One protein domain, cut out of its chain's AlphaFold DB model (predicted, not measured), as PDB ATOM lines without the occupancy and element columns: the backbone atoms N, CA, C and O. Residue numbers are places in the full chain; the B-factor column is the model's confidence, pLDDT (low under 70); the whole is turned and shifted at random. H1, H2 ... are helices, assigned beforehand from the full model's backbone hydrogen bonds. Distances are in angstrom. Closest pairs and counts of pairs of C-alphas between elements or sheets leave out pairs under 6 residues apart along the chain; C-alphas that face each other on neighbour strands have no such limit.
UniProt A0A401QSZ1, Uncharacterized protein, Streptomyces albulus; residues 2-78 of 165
ATOM      1  N   THR A   2     -36.704  29.267  23.227       59.41
ATOM      2  CA  THR A   2     -36.211  27.869  23.154       59.41
ATOM      3  C   THR A   2     -37.332  26.839  23.352       59.41
ATOM      4  O   THR A   2     -37.262  25.738  22.819       59.41
ATOM      5  N   HIS A   3     -38.417  27.241  24.023       62.62
ATOM      6  CA  HIS A   3     -39.520  26.366  24.432       62.62
ATOM      7  C   HIS A   3     -40.220  25.668  23.251       62.62
ATOM      8  O   HIS A   3     -40.379  24.454  23.262       62.62
ATOM      9  N   GLY A   4     -40.543  26.407  22.181       78.06
ATOM     10  CA  GLY A   4     -41.250  25.833  21.029       78.06
ATOM     11  C   GLY A   4     -40.428  24.818  20.227       78.06
ATOM     12  O   GLY A   4     -40.989  23.895  19.644       78.06
ATOM     13  N   TYR A   5     -39.097  24.949  20.218       79.88
ATOM     14  CA  TYR A   5     -38.222  23.974  19.561       79.88
ATOM     15  C   TYR A   5     -38.130  22.669  20.362       79.88
ATOM     16  O   TYR A   5     -38.170  21.582  19.787       79.88
ATOM     17  N   GLU A   6     -38.037  22.763  21.690       82.38
ATOM     18  CA  GLU A   6     -37.970  21.596  22.574       82.38
ATOM     19  C   GLU A   6     -39.281  20.798  22.561       82.38
ATOM     20  O   GLU A   6     -39.250  19.574  22.421       82.38
ATOM     21  N   GLU A   7     -40.427  21.483  22.606       83.00
ATOM     22  CA  GLU A   7     -41.751  20.862  22.464       83.00
ATOM     23  C   GLU A   7     -41.904  20.157  21.112       83.00
ATOM     24  O   GLU A   7     -42.299  18.990  21.051       83.00
ATOM     25  N   TRP A   8     -41.518  20.832  20.025       84.94
ATOM     26  CA  TRP A   8     -41.516  20.251  18.684       84.94
ATOM     27  C   TRP A   8     -40.649  18.989  18.610       84.94
ATOM     28  O   TRP A   8     -41.068  17.964  18.068       84.94
ATOM     29  N   ARG A   9     -39.439  19.035  19.174       84.75
ATOM     30  CA  ARG A   9     -38.497  17.911  19.147       84.75
ATOM     31  C   ARG A   9     -39.047  16.676  19.869       84.75
ATOM     32  O   ARG A   9     -38.752  15.558  19.441       84.75
ATOM     33  N   ALA A  10     -39.837  16.871  20.923       85.12
ATOM     34  CA  ALA A  10     -40.449  15.796  21.702       85.12
ATOM     35  C   ALA A  10     -41.704  15.187  21.047       85.12
ATOM     36  O   ALA A  10     -42.037  14.035  21.321       85.12
ATOM     37  N   GLN A  11     -42.395  15.921  20.170       88.12
ATOM     38  CA  GLN A  11     -43.664  15.494  19.572       88.12
ATOM     39  C   GLN A  11     -43.501  14.286  18.647       88.12
ATOM     40  O   GLN A  11     -42.791  14.381  17.660       88.12
ATOM     41  N   GLU A  12     -44.216  13.186  18.846       91.38
ATOM     42  CA  GLU A  12     -44.170  12.051  17.918       91.38
ATOM     43  C   GLU A  12     -44.695  12.400  16.507       91.38
ATOM     44  O   GLU A  12     -45.745  13.022  16.360       91.38
ATOM     45  N   VAL A  13     -43.971  11.974  15.461       92.75
ATOM     46  CA  VAL A  13     -44.345  12.198  14.054       92.75
ATOM     47  C   VAL A  13     -44.489  10.855  13.352       92.75
ATOM     48  O   VAL A  13     -43.519  10.110  13.213       92.75
ATOM     49  N   ARG A  14     -45.701  10.547  12.885       91.62
ATOM     50  CA  ARG A  14     -46.013   9.307  12.152       91.62
ATOM     51  C   ARG A  14     -46.496   9.574  10.731       91.62
ATOM     52  O   ARG A  14     -46.408   8.692   9.879       91.62
ATOM     53  N   ARG A  15     -46.983  10.783  10.455       92.44
ATOM     54  CA  ARG A  15     -47.437  11.234   9.135       92.44
ATOM     55  C   ARG A  15     -47.166  12.732   8.950       92.44
ATOM     56  O   ARG A  15     -47.056  13.455   9.936       92.44
ATOM     57  N   PRO A  16     -47.126  13.240   7.703       90.06
ATOM     58  CA  PRO A  16     -46.878  14.662   7.450       90.06
ATOM     59  C   PRO A  16     -47.871  15.604   8.145       90.06
ATOM     60  O   PRO A  16     -47.496  16.698   8.539       90.06
ATOM     61  N   GLY A  17     -49.126  15.175   8.323       89.06
ATOM     62  CA  GLY A  17     -50.161  15.974   8.988       89.06
ATOM     63  C   GLY A  17     -49.959  16.168  10.493       89.06
ATOM     64  O   GLY A  17     -50.661  16.979  11.081       89.06
ATOM     65  N   ASP A  18     -49.016  15.453  11.114       90.25
ATOM     66  CA  ASP A  18     -48.657  15.684  12.517       90.25
ATOM     67  C   ASP A  18     -47.729  16.906  12.658       90.25
ATOM     68  O   ASP A  18     -47.491  17.385  13.759       90.25
ATOM     69  N   ILE A  19     -47.189  17.422  11.552       89.75
ATOM     70  CA  ILE A  19     -46.223  18.519  11.538       89.75
ATOM     71  C   ILE A  19     -46.987  19.849  11.518       89.75
ATOM     72  O   ILE A  19     -47.750  20.082  10.574       89.75
ATOM     73  N   PRO A  20     -46.786  20.742  12.505       88.44
ATOM     74  CA  PRO A  20     -47.450  22.036  12.521       88.44
ATOM     75  C   PRO A  20     -47.183  22.845  11.238       88.44
ATOM     76  O   PRO A  20     -46.057  22.825  10.715       88.44
ATOM     77  N   PRO A  21     -48.180  23.596  10.734       81.56
ATOM     78  CA  PRO A  21     -47.971  24.545   9.646       81.56
ATOM     79  C   PRO A  21     -46.822  25.510   9.962       81.56
ATOM     80  O   PRO A  21     -46.611  25.873  11.116       81.56
ATOM     81  N   ALA A  22     -46.079  25.923   8.932       81.50
ATOM     82  CA  ALA A  22     -44.933  26.832   9.052       81.50
ATOM     83  C   ALA A  22     -43.779  26.350   9.962       81.50
ATOM     84  O   ALA A  22     -42.923  27.151  10.339       81.50
ATOM     85  N   THR A  23     -43.693  25.048  10.270       88.94
ATOM     86  CA  THR A  23     -42.498  24.483  10.922       88.94
ATOM     87  C   THR A  23     -41.250  24.783  10.074       88.94
ATOM     88  O   THR A  23     -41.244  24.447   8.884       88.94
ATOM     89  N   PRO A  24     -40.182  25.380  10.642       90.38
ATOM     90  CA  PRO A  24     -38.985  25.727   9.883       90.38
ATOM     91  C   PRO A  24     -38.340  24.515   9.196       90.38
ATOM     92  O   PRO A  24     -38.121  23.478   9.825       90.38
ATOM     93  N   LEU A  25     -37.949  24.665   7.923       90.69
ATOM     94  CA  LEU A  25     -37.292  23.600   7.146       90.69
ATOM     95  C   LEU A  25     -36.045  23.040   7.843       90.69
ATOM     96  O   LEU A  25     -35.825  21.831   7.829       90.69
ATOM     97  N   ALA A  26     -35.257  23.902   8.494       92.31
ATOM     98  CA  ALA A  26     -34.068  23.493   9.237       92.31
ATOM     99  C   ALA A  26     -34.401  22.505  10.368       92.31
ATOM    100  O   ALA A  26     -33.681  21.529  10.563       92.31
ATOM    101  N   TRP A  27     -35.525  22.704  11.065       94.00
ATOM    102  CA  TRP A  27     -35.960  21.810  12.140       94.00
ATOM    103  C   TRP A  27     -36.443  20.466  11.595       94.00
ATOM    104  O   TRP A  27     -36.177  19.424  12.194       94.00
ATOM    105  N   LEU A  28     -37.127  20.469  10.445       94.25
ATOM    106  CA  LEU A  28     -37.519  19.236   9.760       94.25
ATOM    107  C   LEU A  28     -36.288  18.439   9.307       94.25
ATOM    108  O   LEU A  28     -36.227  17.232   9.529       94.25
ATOM    109  N   ALA A  29     -35.303  19.115   8.708       95.69
ATOM    110  CA  ALA A  29     -34.075  18.508   8.202       95.69
ATOM    111  C   ALA A  29     -33.202  17.935   9.325       95.69
ATOM    112  O   ALA A  29     -32.715  16.805   9.214       95.69
ATOM    113  N   GLU A  30     -33.044  18.673  10.424       95.31
ATOM    114  CA  GLU A  30     -32.326  18.200  11.607       95.31
ATOM    115  C   GLU A  30     -32.976  16.928  12.155       95.31
ATOM    116  O   GLU A  30     -32.321  15.901  12.345       95.31
ATOM    117  N   ARG A  31     -34.296  16.968  12.349       95.00
ATOM    118  CA  ARG A  31     -35.031  15.848  12.920       95.00
ATOM    119  C   ARG A  31     -35.021  14.626  12.002       95.00
ATOM    120  O   ARG A  31     -34.791  13.515  12.476       95.00
ATOM    121  N   HIS A  32     -35.199  14.832  10.697       96.69
ATOM    122  CA  HIS A  32     -35.070  13.786   9.682       96.69
ATOM    123  C   HIS A  32     -33.692  13.115   9.753       96.69
ATOM    124  O   HIS A  32     -33.602  11.887   9.793       96.69
ATOM    125  N   SER A  33     -32.624  13.914   9.843       96.25
ATOM    126  CA  SER A  33     -31.249  13.417   9.958       96.25
ATOM    127  C   SER A  33     -31.028  12.629  11.250       96.25
ATOM    128  O   SER A  33     -30.398  11.576  11.223       96.25
ATOM    129  N   ALA A  34     -31.607  13.070  12.372       95.19
ATOM    130  CA  ALA A  34     -31.516  12.357  13.645       95.19
ATOM    131  C   ALA A  34     -32.195  10.974  13.608       95.19
ATOM    132  O   ALA A  34     -31.636  10.009  14.131       95.19
ATOM    133  N   HIS A  35     -33.375  10.849  12.986       96.38
ATOM    134  CA  HIS A  35     -34.017   9.543  12.765       96.38
ATOM    135  C   HIS A  35     -33.174   8.659  11.826       96.38
ATOM    136  O   HIS A  35     -32.963   7.480  12.117       96.38
ATOM    137  N   GLY A  36     -32.619   9.235  10.755       96.50
ATOM    138  CA  GLY A  36     -31.744   8.519   9.824       96.50
ATOM    139  C   GLY A  36     -30.459   7.999  10.459       96.50
ATOM    140  O   GLY A  36     -30.074   6.859  10.200       96.50
ATOM    141  N   GLN A  37     -29.845   8.774  11.357       96.62
ATOM    142  CA  GLN A  37     -28.686   8.321  12.124       96.62
ATOM    143  C   GLN A  37     -29.036   7.100  12.978       96.62
ATOM    144  O   GLN A  37     -28.345   6.090  12.905       96.62
ATOM    145  N   ARG A  38     -30.155   7.133  13.715       96.81
ATOM    146  CA  ARG A  38     -30.576   5.986  14.535       96.81
ATOM    147  C   ARG A  38     -30.831   4.736  13.694       96.81
ATOM    148  O   ARG A  38     -30.456   3.628  14.082       96.81
ATOM    149  N   LEU A  39     -31.438   4.884  12.516       97.38
ATOM    150  CA  LEU A  39     -31.632   3.769  11.584       97.38
ATOM    151  C   LEU A  39     -30.307   3.227  11.033       97.38
ATOM    152  O   LEU A  39     -30.178   2.012  10.870       97.38
ATOM    153  N   ALA A  40     -29.325   4.091  10.771       96.19
ATOM    154  CA  ALA A  40     -27.980   3.671  10.388       96.19
ATOM    155  C   ALA A  40     -27.287   2.912  11.533       96.19
ATOM    156  O   ALA A  40     -26.730   1.837  11.299       96.19
ATOM    157  N   ASP A  41     -27.425   3.395  12.770       96.56
ATOM    158  CA  ASP A  41     -26.844   2.791  13.975       96.56
ATOM    159  C   ASP A  41     -27.394   1.384  14.264       96.56
ATOM    160  O   ASP A  41     -26.724   0.570  14.903       96.56
ATOM    161  N   ARG A  42     -28.576   1.016  13.740       94.94
ATOM    162  CA  ARG A  42     -29.068  -0.379  13.794       94.94
ATOM    163  C   ARG A  42     -28.115  -1.376  13.131       94.94
ATOM    164  O   ARG A  42     -28.171  -2.554  13.461       94.94
ATOM    165  N   ARG A  43     -27.286  -0.931  12.181       93.94
ATOM    166  CA  ARG A  43     -26.346  -1.784  11.436       93.94
ATOM    167  C   ARG A  43     -25.005  -1.963  12.145       93.94
ATOM    168  O   ARG A  43     -24.192  -2.758  11.683       93.94
ATOM    169  N   LEU A  44     -24.752  -1.222  13.225       94.44
ATOM    170  CA  LEU A  44     -23.520  -1.360  13.994       94.44
ATOM    171  C   LEU A  44     -23.495  -2.705  14.741       94.44
ATOM    172  O   LEU A  44     -24.556  -3.168  15.168       94.44
ATOM    173  N   PRO A  45     -22.316  -3.306  14.965       94.81
ATOM    174  CA  PRO A  45     -22.167  -4.479  15.828       94.81
ATOM    175  C   PRO A  45     -22.726  -4.241  17.234       94.81
ATOM    176  O   PRO A  45     -22.727  -3.103  17.706       94.81
ATOM    177  N   GLU A  46     -23.212  -5.286  17.908       90.81
ATOM    178  CA  GLU A  46     -23.758  -5.174  19.272       90.81
ATOM    179  C   GLU A  46     -22.717  -4.683  20.288       90.81
ATOM    180  O   GLU A  46     -23.062  -3.934  21.198       90.81
ATOM    181  N   ASP A  47     -21.447  -5.028  20.076       93.38
ATOM    182  CA  ASP A  47     -20.283  -4.668  20.889       93.38
ATOM    183  C   ASP A  47     -19.650  -3.317  20.505       93.38
ATOM    184  O   ASP A  47     -18.512  -3.026  20.878       93.38
ATOM    185  N   PHE A  48     -20.375  -2.467  19.769       94.25
ATOM    186  CA  PHE A  48     -19.896  -1.134  19.412       94.25
ATOM    187  C   PHE A  48     -19.511  -0.329  20.676       94.25
ATOM    188  O   PHE A  48     -20.330  -0.187  21.585       94.25
ATOM    189  N   PRO A  49     -18.290   0.234  20.750       90.25
ATOM    190  CA  PRO A  49     -17.720   0.753  21.999       90.25
ATOM    191  C   PRO A  49     -18.315   2.090  22.476       90.25
ATOM    192  O   PRO A  49     -17.957   2.565  23.552       90.25
ATOM    193  N   GLY A  50     -19.188   2.725  21.688       89.81
ATOM    194  CA  GLY A  50     -19.822   4.003  22.017       89.81
ATOM    195  C   GLY A  50     -21.318   3.881  22.331       89.81
ATOM    196  O   GLY A  50     -21.975   2.949  21.864       89.81
ATOM    197  N   PRO A  51     -21.901   4.836  23.080       88.69
ATOM    198  CA  PRO A  51     -23.348   4.895  23.248       88.69
ATOM    199  C   PRO A  51     -24.010   5.194  21.896       88.69
ATOM    200  O   PRO A  51     -23.728   6.217  21.276       88.69
ATOM    201  N   VAL A  52     -24.901   4.307  21.451       92.69
ATOM    202  CA  VAL A  52     -25.656   4.467  20.200       92.69
ATOM    203  C   VAL A  52     -27.142   4.257  20.441       92.69
ATOM    204  O   VAL A  52     -27.554   3.312  21.116       92.69
ATOM    205  N   ALA A  53     -27.962   5.139  19.877       92.12
ATOM    206  CA  ALA A  53     -29.408   4.984  19.880       92.12
ATOM    207  C   ALA A  53     -29.808   4.230  18.612       92.12
ATOM    208  O   ALA A  53     -29.811   4.786  17.518       92.12
ATOM    209  N   ARG A  54     -30.134   2.945  18.745       93.88
ATOM    210  CA  ARG A  54     -30.534   2.122  17.600       93.88
ATOM    211  C   ARG A  54     -31.990   2.391  17.273       93.88
ATOM    212  O   ARG A  54     -32.850   2.254  18.137       93.88
ATOM    213  N   GLY A  55     -32.242   2.768  16.029       94.62
ATOM    214  CA  GLY A  55     -33.569   3.177  15.606       94.62
ATOM    215  C   GLY A  55     -34.558   2.024  15.594       94.62
ATOM    216  O   GLY A  55     -34.162   0.861  15.625       94.62
ATOM    217  N   ASP A  56     -35.840   2.329  15.505       95.12
ATOM    218  CA  ASP A  56     -36.922   1.350  15.433       95.12
ATOM    219  C   ASP A  56     -37.875   1.622  14.250       95.12
ATOM    220  O   ASP A  56     -37.566   2.371  13.319       95.12
ATOM    221  N   ALA A  57     -39.041   0.969  14.242       96.19
ATOM    222  CA  ALA A  57     -40.060   1.212  13.223       96.19
ATOM    223  C   ALA A  57     -40.629   2.644  13.285       96.19
ATOM    224  O   ALA A  57     -41.041   3.189  12.261       96.19
ATOM    225  N   GLY A  58     -40.658   3.262  14.468       95.81
ATOM    226  CA  GLY A  58     -41.042   4.658  14.633       95.81
ATOM    227  C   GLY A  58     -40.058   5.616  13.998       95.81
ATOM    228  O   GLY A  58     -40.497   6.535  13.311       95.81
ATOM    229  N   ASP A  59     -38.759   5.352  14.099       96.62
ATOM    230  CA  ASP A  59     -37.763   6.145  13.379       96.62
ATOM    231  C   ASP A  59     -37.923   6.049  11.858       96.62
ATOM    232  O   ASP A  59     -37.833   7.064  11.166       96.62
ATOM    233  N   ALA A  60     -38.230   4.860  11.330       96.88
ATOM    234  CA  ALA A  60     -38.489   4.680   9.901       96.88
ATOM    235  C   ALA A  60     -39.724   5.466   9.427       96.88
ATOM    236  O   ALA A  60     -39.673   6.152   8.403       96.88
ATOM    237  N   LEU A  61     -40.824   5.407  10.182       97.06
ATOM    238  CA  LEU A  61     -42.051   6.145   9.865       97.06
ATOM    239  C   LEU A  61     -41.856   7.661   9.987       97.06
ATOM    240  O   LEU A  61     -42.292   8.404   9.107       97.06
ATOM    241  N   ALA A  62     -41.153   8.117  11.023       96.81
ATOM    242  CA  ALA A  62     -40.826   9.525  11.200       96.81
ATOM    243  C   ALA A  62     -39.949  10.044  10.053       96.81
ATOM    244  O   ALA A  62     -40.220  11.121   9.521       96.81
ATOM    245  N   GLN A  63     -38.952   9.270   9.605       96.81
ATOM    246  CA  GLN A  63     -38.118   9.643   8.461       96.81
ATOM    247  C   GLN A  63     -38.957   9.805   7.181       96.81
ATOM    248  O   GLN A  63     -38.816  10.805   6.479       96.81
ATOM    249  N   LEU A  64     -39.878   8.876   6.900       97.31
ATOM    250  CA  LEU A  64     -40.780   8.974   5.744       97.31
ATOM    251  C   LEU A  64     -41.693  10.206   5.823       97.31
ATOM    252  O   LEU A  64     -41.839  10.938   4.840       97.31
ATOM    253  N   ALA A  65     -42.296  10.449   6.985       97.06
ATOM    254  CA  ALA A  65     -43.191  11.579   7.203       97.06
ATOM    255  C   ALA A  65     -42.461  12.926   7.063       97.06
ATOM    256  O   ALA A  65     -42.921  13.799   6.322       97.06
ATOM    257  N   LEU A  66     -41.304  13.076   7.715       96.75
ATOM    258  CA  LEU A  66     -40.485  14.289   7.664       96.75
ATOM    259  C   LEU A  66     -39.917  14.527   6.261       96.75
ATOM    260  O   LEU A  66     -39.984  15.648   5.769       96.75
ATOM    261  N   GLY A  67     -39.422  13.483   5.589       96.06
ATOM    262  CA  GLY A  67     -38.909  13.579   4.220       96.06
ATOM    263  C   GLY A  67     -39.996  13.984   3.223       96.06
ATOM    264  O   GLY A  67     -39.786  14.858   2.383       96.06
ATOM    265  N   THR A  68     -41.199  13.423   3.372       96.19
ATOM    266  CA  THR A  68     -42.364  13.815   2.566       96.19
ATOM    267  C   THR A  68     -42.726  15.281   2.788       96.19
ATOM    268  O   THR A  68     -42.995  16.000   1.827       96.19
ATOM    269  N   GLN A  69     -42.733  15.743   4.039       95.19
ATOM    270  CA  GLN A  69     -43.052  17.134   4.336       95.19
ATOM    271  C   GLN A  69     -41.970  18.094   3.844       95.19
ATOM    272  O   GLN A  69     -42.312  19.110   3.253       95.19
ATOM    273  N   LEU A  70     -40.687  17.758   4.004       94.25
ATOM    274  CA  LEU A  70     -39.571  18.517   3.434       94.25
ATOM    275  C   LEU A  70     -39.742  18.698   1.924       94.25
ATOM    276  O   LEU A  70     -39.658  19.821   1.434       94.25
ATOM    277  N   ALA A  71     -40.054  17.619   1.199       93.31
ATOM    278  CA  ALA A  71     -40.299  17.682  -0.239       93.31
ATOM    279  C   ALA A  71     -41.494  18.589  -0.582       93.31
ATOM    280  O   ALA A  71     -41.396  19.432  -1.472       93.31
ATOM    281  N   ARG A  72     -42.610  18.471   0.152       93.38
ATOM    282  CA  ARG A  72     -43.791  19.335  -0.033       93.38
ATOM    283  C   ARG A  72     -43.478  20.803   0.230       93.38
ATOM    284  O   ARG A  72     -43.872  21.652  -0.561       93.38
ATOM    285  N   SER A  73     -42.772  21.101   1.317       90.94
ATOM    286  CA  SER A  73     -42.399  22.463   1.693       90.94
ATOM    287  C   SER A  73     -41.402  23.073   0.710       90.94
ATOM    288  O   SER A  73     -41.548  24.241   0.365       90.94
ATOM    289  N   ALA A  74     -40.444  22.289   0.204       89.94
ATOM    290  CA  ALA A  74     -39.527  22.734  -0.839       89.94
ATOM    291  C   ALA A  74     -40.288  23.118  -2.116       89.94
ATOM    292  O   ALA A  74     -40.107  24.225  -2.614       89.94
ATOM    293  N   VAL A  75     -41.198  22.259  -2.595       91.00
ATOM    294  CA  VAL A  75     -42.042  22.550  -3.769       91.00
ATOM    295  C   VAL A  75     -42.943  23.765  -3.529       91.00
ATOM    296  O   VAL A  75     -43.035  24.635  -4.388       91.00
ATOM    297  N   ALA A  76     -43.571  23.872  -2.355       88.56
ATOM    298  CA  ALA A  76     -44.438  25.002  -2.023       88.56
ATOM    299  C   ALA A  76     -43.688  26.346  -1.978       88.56
ATOM    300  O   ALA A  76     -44.273  27.378  -2.298       88.56
ATOM    301  N   GLY A  77     -42.403  26.339  -1.606       88.81
ATOM    302  CA  GLY A  77     -41.555  27.533  -1.567       88.81
ATOM    303  C   GLY A  77     -40.960  27.943  -2.919       88.81
ATOM    304  O   GLY A  77     -40.510  29.080  -3.052       88.81
ATOM    305  N   GLN A  78     -40.971  27.060  -3.928       93.44
ATOM    306  CA  GLN A  78     -40.341  27.322  -5.230       93.44
ATOM    307  C   GLN A  78     -40.800  28.632  -5.886       93.44
ATOM    308  O   GLN A  78     -39.928  29.386  -6.313       93.44
TER     309      GLN A  78
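Overview. This is residues 2 to 78 of the 165 residues of an uncharacterized protein of Streptomyces albulus (UniProt A0A401QSZ1). The longest helix, H3, and H2 lie side by side as a helical hairpin, and the loop that joins them reaches out past the end of H2, where residues 45 to 51 stick out. The short helix H1 sits off the hairpin, near H2 and away from H3, at the end of a long link. The printed part has 77 residues with three named helices, in the order H1, H2, H3, and no named strand; the class is all helix. The whole is only just compact, close to loose, with a radius of gyration of the C-alphas of 13.8 A, and elongated, spanning 44 by 27 by 19 A.

Along the chain. H3 runs from residue 57 to 78, 32.0 A from first to last C-alpha, and ends with C-alpha 78 at (-40.341, 27.322, -5.230). H2 is residues 25 to 41, 24.3 A long, with C-alpha 25 at (-37.292, 23.600, 7.146). H1 is residues 3 to 10, beginning with C-alpha 3 at (-39.520, 26.366, 24.432).

Arrangement. H3 and H2 touch, and the closest C-alphas, those of Asp 59 and His 35, are 5.1 A apart. They run opposite ways at a shallow tilt of 30 degrees, as a helical hairpin. H1 is close to H2 but not clearly touching; the closest C-alphas, of Arg 9 and Arg 31, are 7.4 A apart. H1 and H2 run the same way at a shallow tilt of 32 degrees. H1 and H3 are apart. In H1, H2 and H3 every O i to N i+4 pair is within hydrogen-bond range.

Size, cuts and confidence. The two C-alphas farthest apart, of Asp 47 and Gln 78, are 45.9 A apart. The printed part has no cut. Both links are long: residues 11 to 24 and 42 to 56. The mean pLDDT of the printed part is 91.4, with residues 2 to 3 under 70.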